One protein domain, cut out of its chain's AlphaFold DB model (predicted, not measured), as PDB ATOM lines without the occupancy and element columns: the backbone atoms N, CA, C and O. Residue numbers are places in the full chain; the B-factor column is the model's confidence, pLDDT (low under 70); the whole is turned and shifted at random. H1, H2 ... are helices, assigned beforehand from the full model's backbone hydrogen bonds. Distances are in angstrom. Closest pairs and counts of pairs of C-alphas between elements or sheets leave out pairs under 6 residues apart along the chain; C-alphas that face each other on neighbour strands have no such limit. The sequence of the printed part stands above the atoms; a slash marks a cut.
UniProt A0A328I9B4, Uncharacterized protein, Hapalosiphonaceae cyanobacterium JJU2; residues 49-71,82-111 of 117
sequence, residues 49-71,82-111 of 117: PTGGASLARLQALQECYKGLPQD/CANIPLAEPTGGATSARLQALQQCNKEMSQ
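Overview. This is residues 49 to 71 and 82 to 111 of the 117 residues of an uncharacterized protein of Hapalosiphonaceae cyanobacterium JJU2 (UniProt A0A328I9B4). Two separate helices stand at opposite ends of a loose, flat model: H1 runs crosswise at one end, and H2 points away along the longest axis. Between them, the loop of residues 82 to 95 folds back beside H2, making a turn on the side toward H1. The printed part has 53 residues, with H1 then H2 and no named strand; the class is all helix, though only 26 residues are in named elements, under half. It is loose, with a radius of gyration of the C-alphas of 14.1 A and spans of 43 by 26 by 12 A.

Along the chain. H1, residues 55 to 64, begins at C-alpha 55 (-10.456, -25.900, -89.779) and is 14.1 A long. H2, residues 96 to 111, is 22.8 A long and ends at C-alpha 111 (28.678, -20.104, -83.121).

Arrangement. H1 and H2 are apart, with no C-alpha of the one within 8 A of the other. In both, every O i to N i+4 pair is within hydrogen-bond range.

Size, cuts and confidence. Residues 72 to 81 are not printed; C-alphas 71 and 82 are 22.0 A apart across this cut. Residues 63 to 71, of which 63 and 64 belong to H1, stand free. Mean pLDDT of the printed part is 71.0, and residues 49 to 53, 67 to 71, 83 and 86 to 94 are under 70.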
ATOM      1  N   PRO A  49       2.566 -29.931 -90.299       48.62
ATOM      2  CA  PRO A  49       3.900 -29.365 -90.510       48.62
ATOM      3  C   PRO A  49       3.941 -28.291 -91.610       48.62
ATOM      4  O   PRO A  49       4.893 -27.526 -91.676       48.62
ATOM      5  N   THR A  50       2.900 -28.186 -92.446       54.72
ATOM      6  CA  THR A  50       2.756 -27.146 -93.481       54.72
ATOM      7  C   THR A  50       2.384 -25.768 -92.919       54.72
ATOM      8  O   THR A  50       2.058 -24.867 -93.686       54.72
ATOM      9  N   GLY A  51       2.400 -25.597 -91.594       52.03
ATOM     10  CA  GLY A  51       2.285 -24.294 -90.940       52.03
ATOM     11  C   GLY A  51       0.868 -23.721 -90.864       52.03
ATOM     12  O   GLY A  51       0.712 -22.542 -90.571       52.03
ATOM     13  N   GLY A  52      -0.161 -24.532 -91.116       58.59
ATOM     14  CA  GLY A  52      -1.559 -24.107 -91.051       58.59
ATOM     15  C   GLY A  52      -2.392 -24.988 -90.126       58.59
ATOM     16  O   GLY A  52      -2.245 -26.216 -90.117       58.59
ATOM     17  N   ALA A  53      -3.311 -24.364 -89.392       65.75
ATOM     18  CA  ALA A  53      -4.340 -25.082 -88.654       65.75
ATOM     19  C   ALA A  53      -5.335 -25.673 -89.645       65.75
ATOM     20  O   ALA A  53      -5.819 -24.972 -90.534       65.75
ATOM     21  N   SER A  54      -5.709 -26.941 -89.475       72.44
ATOM     22  CA  SER A  54      -6.937 -27.410 -90.112       72.44
ATOM     23  C   SER A  54      -8.135 -26.671 -89.504       72.44
ATOM     24  O   SER A  54      -8.106 -26.292 -88.332       72.44
ATOM     25  N   LEU A  55      -9.211 -26.504 -90.274       76.06
ATOM     26  CA  LEU A  55     -10.456 -25.900 -89.779       76.06
ATOM     27  C   LEU A  55     -10.962 -26.639 -88.527       76.06
ATOM     28  O   LEU A  55     -11.263 -26.013 -87.517       76.06
ATOM     29  N   ALA A  56     -10.923 -27.975 -88.550       77.31
ATOM     30  CA  ALA A  56     -11.263 -28.813 -87.400       77.31
ATOM     31  C   ALA A  56     -10.408 -28.502 -86.158       77.31
ATOM     32  O   ALA A  56     -10.922 -28.478 -85.043       77.31
ATOM     33  N   ARG A  57      -9.110 -28.219 -86.340       76.88
ATOM     34  CA  ARG A  57      -8.228 -27.816 -85.242       76.88
ATOM     35  C   ARG A  57      -8.585 -26.427 -84.721       76.88
ATOM     36  O   ARG A  57      -8.662 -26.268 -83.512       76.88
ATOM     37  N   LEU A  58      -8.845 -25.449 -85.592       77.06
ATOM     38  CA  LEU A  58      -9.279 -24.107 -85.169       77.06
ATOM     39  C   LEU A  58     -10.561 -24.159 -84.339       77.06
ATOM     40  O   LEU A  58     -10.633 -23.528 -83.292       77.06
ATOM     41  N   GLN A  59     -11.538 -24.954 -84.773       80.12
ATOM     42  CA  GLN A  59     -12.805 -25.101 -84.069       80.12
ATOM     43  C   GLN A  59     -12.629 -25.790 -82.707       80.12
ATOM     44  O   GLN A  59     -13.172 -25.318 -81.710       80.12
ATOM     45  N   ALA A  60     -11.823 -26.855 -82.637       79.31
ATOM     46  CA  ALA A  60     -11.504 -27.518 -81.371       79.31
ATOM     47  C   ALA A  60     -10.768 -26.581 -80.399       79.31
ATOM     48  O   ALA A  60     -11.058 -26.571 -79.207       79.31
ATOM     49  N   LEU A  61      -9.854 -25.751 -80.908       77.00
ATOM     50  CA  LEU A  61      -9.152 -24.740 -80.114       77.00
ATOM     51  C   LEU A  61     -10.089 -23.639 -79.622       77.00
ATOM     52  O   LEU A  61      -9.986 -23.228 -78.473       77.00
ATOM     53  N   GLN A  62     -11.008 -23.175 -80.467       77.44
ATOM     54  CA  GLN A  62     -11.982 -22.158 -80.089       77.44
ATOM     55  C   GLN A  62     -12.904 -22.645 -78.970       77.44
ATOM     56  O   GLN A  62     -13.171 -21.887 -78.044       77.44
ATOM     57  N   GLU A  63     -13.359 -23.899 -79.028       80.62
ATOM     58  CA  GLU A  63     -14.154 -24.496 -77.949       80.62
ATOM     59  C   GLU A  63     -13.309 -24.770 -76.697       80.62
ATOM     60  O   GLU A  63     -13.759 -24.489 -75.591       80.62
ATOM     61  N   CYS A  64     -12.066 -25.236 -76.855       78.62
ATOM     62  CA  CYS A  64     -11.134 -25.452 -75.744       78.62
ATOM     63  C   CYS A  64     -10.812 -24.156 -74.975       78.62
ATOM     64  O   CYS A  64     -10.757 -24.159 -73.750       78.62
ATOM     65  N   TYR A  65     -10.634 -23.035 -75.681       74.00
ATOM     66  CA  TYR A  65     -10.299 -21.739 -75.081       74.00
ATOM     67  C   TYR A  65     -11.503 -20.833 -74.828       74.00
ATOM     68  O   TYR A  65     -11.344 -19.664 -74.468       74.00
ATOM     69  N   LYS A  66     -12.719 -21.344 -75.014       74.94
ATOM     70  CA  LYS A  66     -13.942 -20.571 -74.829       74.94
ATOM     71  C   LYS A  66     -14.062 -20.127 -73.372       74.94
ATOM     72  O   LYS A  66     -14.307 -20.933 -72.484       74.94
ATOM     73  N   GLY A  67     -13.897 -18.827 -73.139       64.44
ATOM     74  CA  GLY A  67     -13.949 -18.240 -71.799       64.44
ATOM     75  C   GLY A  67     -12.611 -18.193 -71.056       64.44
ATOM     76  O   GLY A  67     -12.606 -17.768 -69.903       64.44
ATOM     77  N   LEU A  68     -11.486 -18.568 -71.684       65.06
ATOM     78  CA  LEU A  68     -10.163 -18.321 -71.106       65.06
ATOM     79  C   LEU A  68      -9.708 -16.874 -71.380       65.06
ATOM     80  O   LEU A  68      -9.841 -16.395 -72.510       65.06
ATOM     81  N   PRO A  69      -9.137 -16.176 -70.380       55.09
ATOM     82  CA  PRO A  69      -8.525 -14.873 -70.603       55.09
ATOM     83  C   PRO A  69      -7.331 -15.014 -71.560       55.09
ATOM     84  O   PRO A  69      -6.483 -15.893 -71.382       55.09
ATOM     85  N   GLN A  70      -7.266 -14.148 -72.580       54.12
ATOM     86  CA  GLN A  70      -6.250 -14.191 -73.648       54.12
ATOM     87  C   GLN A  70      -4.806 -14.104 -73.125       54.12
ATOM     88  O   GLN A  70      -3.889 -14.617 -73.766       54.12
ATOM     89  N   ASP A  71      -4.611 -13.545 -71.932       53.34
ATOM     90  CA  ASP A  71      -3.297 -13.384 -71.303       53.34
ATOM     91  C   ASP A  71      -2.703 -14.700 -70.764       53.34
ATOM     92  O   ASP A  71      -1.514 -14.774 -70.461       53.34
ATOM     93  N   CYS A  82      18.454 -18.734 -76.561       78.50
ATOM     94  CA  CYS A  82      17.167 -18.725 -77.244       78.50
ATOM     95  C   CYS A  82      16.050 -18.102 -76.393       78.50
ATOM     96  O   CYS A  82      14.867 -18.386 -76.602       78.50
ATOM     97  N   ALA A  83      16.419 -17.260 -75.422       66.00
ATOM     98  CA  ALA A  83      15.471 -16.428 -74.703       66.00
ATOM     99  C   ALA A  83      14.789 -15.491 -75.704       66.00
ATOM    100  O   ALA A  83      15.464 -14.864 -76.513       66.00
ATOM    101  N   ASN A  84      13.461 -15.383 -75.646       70.81
ATOM    102  CA  ASN A  84      12.611 -14.581 -76.544       70.81
ATOM    103  C   ASN A  84      12.142 -15.248 -77.850       70.81
ATOM    104  O   ASN A  84      11.726 -14.542 -78.766       70.81
ATOM    105  N   ILE A  85      12.118 -16.582 -77.953       72.00
ATOM    106  CA  ILE A  85      11.350 -17.227 -79.032       72.00
ATOM    107  C   ILE A  85       9.845 -17.096 -78.722       72.00
ATOM    108  O   ILE A  85       9.389 -17.701 -77.749       72.00
ATOM    109  N   PRO A  86       9.049 -16.383 -79.549       67.50
ATOM    110  CA  PRO A  86       7.600 -16.273 -79.360       67.50
ATOM    111  C   PRO A  86       6.950 -17.651 -79.281       67.50
ATOM    112  O   PRO A  86       7.381 -18.548 -80.006       67.50
ATOM    113  N   LEU A  87       5.914 -17.839 -78.456       65.06
ATOM    114  CA  LEU A  87       5.235 -19.133 -78.319       65.06
ATOM    115  C   LEU A  87       4.634 -19.613 -79.655       65.06
ATOM    116  O   LEU A  87       4.364 -18.820 -80.555       65.06
ATOM    117  N   ALA A  88       4.473 -20.930 -79.809       64.25
ATOM    118  CA  ALA A  88       3.835 -21.483 -80.994       64.25
ATOM    119  C   ALA A  88       2.367 -21.109 -80.915       64.25
ATOM    120  O   ALA A  88       1.731 -21.359 -79.888       64.25
ATOM    121  N   GLU A  89       1.828 -20.545 -81.988       63.31
ATOM    122  CA  GLU A  89       0.394 -20.365 -82.028       63.31
ATOM    123  C   GLU A  89      -0.286 -21.733 -81.999       63.31
ATOM    124  O   GLU A  89       0.183 -22.697 -82.625       63.31
ATOM    125  N   PRO A  90      -1.424 -21.840 -81.301       56.19
ATOM    126  CA  PRO A  90      -2.153 -23.092 -81.226       56.19
ATOM    127  C   PRO A  90      -2.637 -23.537 -82.616       56.19
ATOM    128  O   PRO A  90      -2.840 -24.730 -82.842       56.19
ATOM    129  N   THR A  91      -2.712 -22.612 -83.579       60.84
ATOM    130  CA  THR A  91      -2.983 -22.852 -84.999       60.84
ATOM    131  C   THR A  91      -1.952 -23.779 -85.667       60.84
ATOM    132  O   THR A  91      -2.212 -24.333 -86.726       60.84
ATOM    133  N   GLY A  92      -0.802 -24.057 -85.048       55.41
ATOM    134  CA  GLY A  92       0.178 -24.999 -85.593       55.41
ATOM    135  C   GLY A  92       1.079 -24.405 -86.676       55.41
ATOM    136  O   GLY A  92       2.002 -25.076 -87.134       55.41
ATOM    137  N   GLY A  93       0.856 -23.142 -87.043       61.31
ATOM    138  CA  GLY A  93       1.820 -22.335 -87.771       61.31
ATOM    139  C   GLY A  93       2.884 -21.781 -86.839       61.31
ATOM    140  O   GLY A  93       2.579 -21.209 -85.793       61.31
ATOM    141  N   ALA A  94       4.151 -21.913 -87.225       63.44
ATOM    142  CA  ALA A  94       5.159 -21.013 -86.696       63.44
ATOM    143  C   ALA A  94       4.968 -19.671 -87.412       63.44
ATOM    144  O   ALA A  94       5.094 -19.596 -88.634       63.44
ATOM    145  N   THR A  95       4.624 -18.622 -86.663       71.38
ATOM    146  CA  THR A  95       4.579 -17.261 -87.209       71.38
ATOM    147  C   THR A  95       5.936 -16.909 -87.824       71.38
ATOM    148  O   THR A  95       6.969 -17.448 -87.412       71.38
ATOM    149  N   SER A  96       5.970 -15.995 -88.796       73.56
ATOM    150  CA  SER A  96       7.234 -15.523 -89.389       73.56
ATOM    151  C   SER A  96       8.212 -15.029 -88.316       73.56
ATOM    152  O   SER A  96       9.391 -15.374 -88.353       73.56
ATOM    153  N   ALA A  97       7.698 -14.329 -87.300       74.88
ATOM    154  CA  ALA A  97       8.454 -13.890 -86.133       74.88
ATOM    155  C   ALA A  97       9.051 -15.062 -85.333       74.88
ATOM    156  O   ALA A  97      10.232 -15.037 -84.986       74.88
ATOM    157  N   ARG A  98       8.277 -16.128 -85.079       76.25
ATOM    158  CA  ARG A  98       8.777 -17.326 -84.384       76.25
ATOM    159  C   ARG A  98       9.813 -18.081 -85.214       76.25
ATOM    160  O   ARG A  98      10.819 -18.518 -84.663       76.25
ATOM    161  N   LEU A  99       9.595 -18.221 -86.523       78.00
ATOM    162  CA  LEU A  99      10.561 -18.847 -87.431       78.00
ATOM    163  C   LEU A  99      11.884 -18.081 -87.453       78.00
ATOM    164  O   LEU A  99      12.942 -18.694 -87.345       78.00
ATOM    165  N   GLN A 100      11.828 -16.753 -87.536       81.75
ATOM    166  CA  GLN A 100      13.015 -15.907 -87.517       81.75
ATOM    167  C   GLN A 100      13.766 -16.011 -86.183       81.75
ATOM    168  O   GLN A 100      14.985 -16.182 -86.183       81.75
ATOM    169  N   ALA A 101      13.054 -15.989 -85.054       80.00
ATOM    170  CA  ALA A 101      13.655 -16.162 -83.732       80.00
ATOM    171  C   ALA A 101      14.327 -17.542 -83.577       80.00
ATOM    172  O   ALA A 101      15.446 -17.633 -83.078       80.00
ATOM    173  N   LEU A 102      13.693 -18.612 -84.071       80.56
ATOM    174  CA  LEU A 102      14.272 -19.962 -84.088       80.56
ATOM    175  C   LEU A 102      15.516 -20.050 -84.980       80.56
ATOM    176  O   LEU A 102      16.501 -20.684 -84.609       80.56
ATOM    177  N   GLN A 103      15.495 -19.420 -86.155       83.31
ATOM    178  CA  GLN A 103      16.655 -19.374 -87.045       83.31
ATOM    179  C   GLN A 103      17.829 -18.637 -86.398       83.31
ATOM    180  O   GLN A 103      18.965 -19.096 -86.503       83.31
ATOM    181  N   GLN A 104      17.561 -17.522 -85.719       83.50
ATOM    182  CA  GLN A 104      18.586 -16.748 -85.025       83.50
ATOM    183  C   GLN A 104      19.189 -17.537 -83.855       83.50
ATOM    184  O   GLN A 104      20.404 -17.700 -83.796       83.50
ATOM    185  N   CYS A 105      18.344 -18.132 -83.015       84.50
ATOM    186  CA  CYS A 105      18.751 -19.041 -81.944       84.50
ATOM    187  C   CYS A 105      19.671 -20.168 -82.455       84.50
ATOM    188  O   CYS A 105      20.746 -20.397 -81.902       84.50
ATOM    189  N   ASN A 106      19.312 -20.828 -83.563       83.94
ATOM    190  CA  ASN A 106      20.135 -21.888 -84.156       83.94
ATOM    191  C   ASN A 106      21.490 -21.379 -84.676       83.94
ATOM    192  O   ASN A 106      22.504 -22.072 -84.551       83.94
ATOM    193  N   LYS A 107      21.533 -20.170 -85.251       85.12
ATOM    194  CA  LYS A 107      22.789 -19.535 -85.685       85.12
ATOM    195  C   LYS A 107      23.702 -19.218 -84.508       85.12
ATOM    196  O   LYS A 107      24.906 -19.426 -84.616       85.12
ATOM    197  N   GLU A 108      23.153 -18.697 -83.418       82.50
ATOM    198  CA  GLU A 108      23.922 -18.329 -82.226       82.50
ATOM    199  C   GLU A 108      24.445 -19.572 -81.499       82.50
ATOM    200  O   GLU A 108      25.626 -19.639 -81.162       82.50
ATOM    201  N   MET A 109      23.617 -20.615 -81.386       78.44
ATOM    202  CA  MET A 109      24.016 -21.904 -80.816       78.44
ATOM    203  C   MET A 109      25.151 -22.567 -81.616       78.44
ATOM    204  O   MET A 109      26.082 -23.120 -81.030       78.44
ATOM    205  N   SER A 110      25.125 -22.444 -82.948       77.50
ATOM    206  CA  SER A 110      26.180 -22.964 -83.834       77.50
ATOM    207  C   SER A 110      27.511 -22.206 -83.708       77.50
ATOM    208  O   SER A 110      28.573 -22.768 -83.969       77.50
ATOM    209  N   GLN A 111      27.479 -20.933 -83.303       70.81
ATOM    210  CA  GLN A 111      28.678 -20.104 -83.121       70.81
ATOM    211  C   GLN A 111      29.346 -20.338 -81.762       70.81
ATOM    212  O   GLN A 111      30.572 -20.281 -81.658       70.81
TER     213      GLN A 111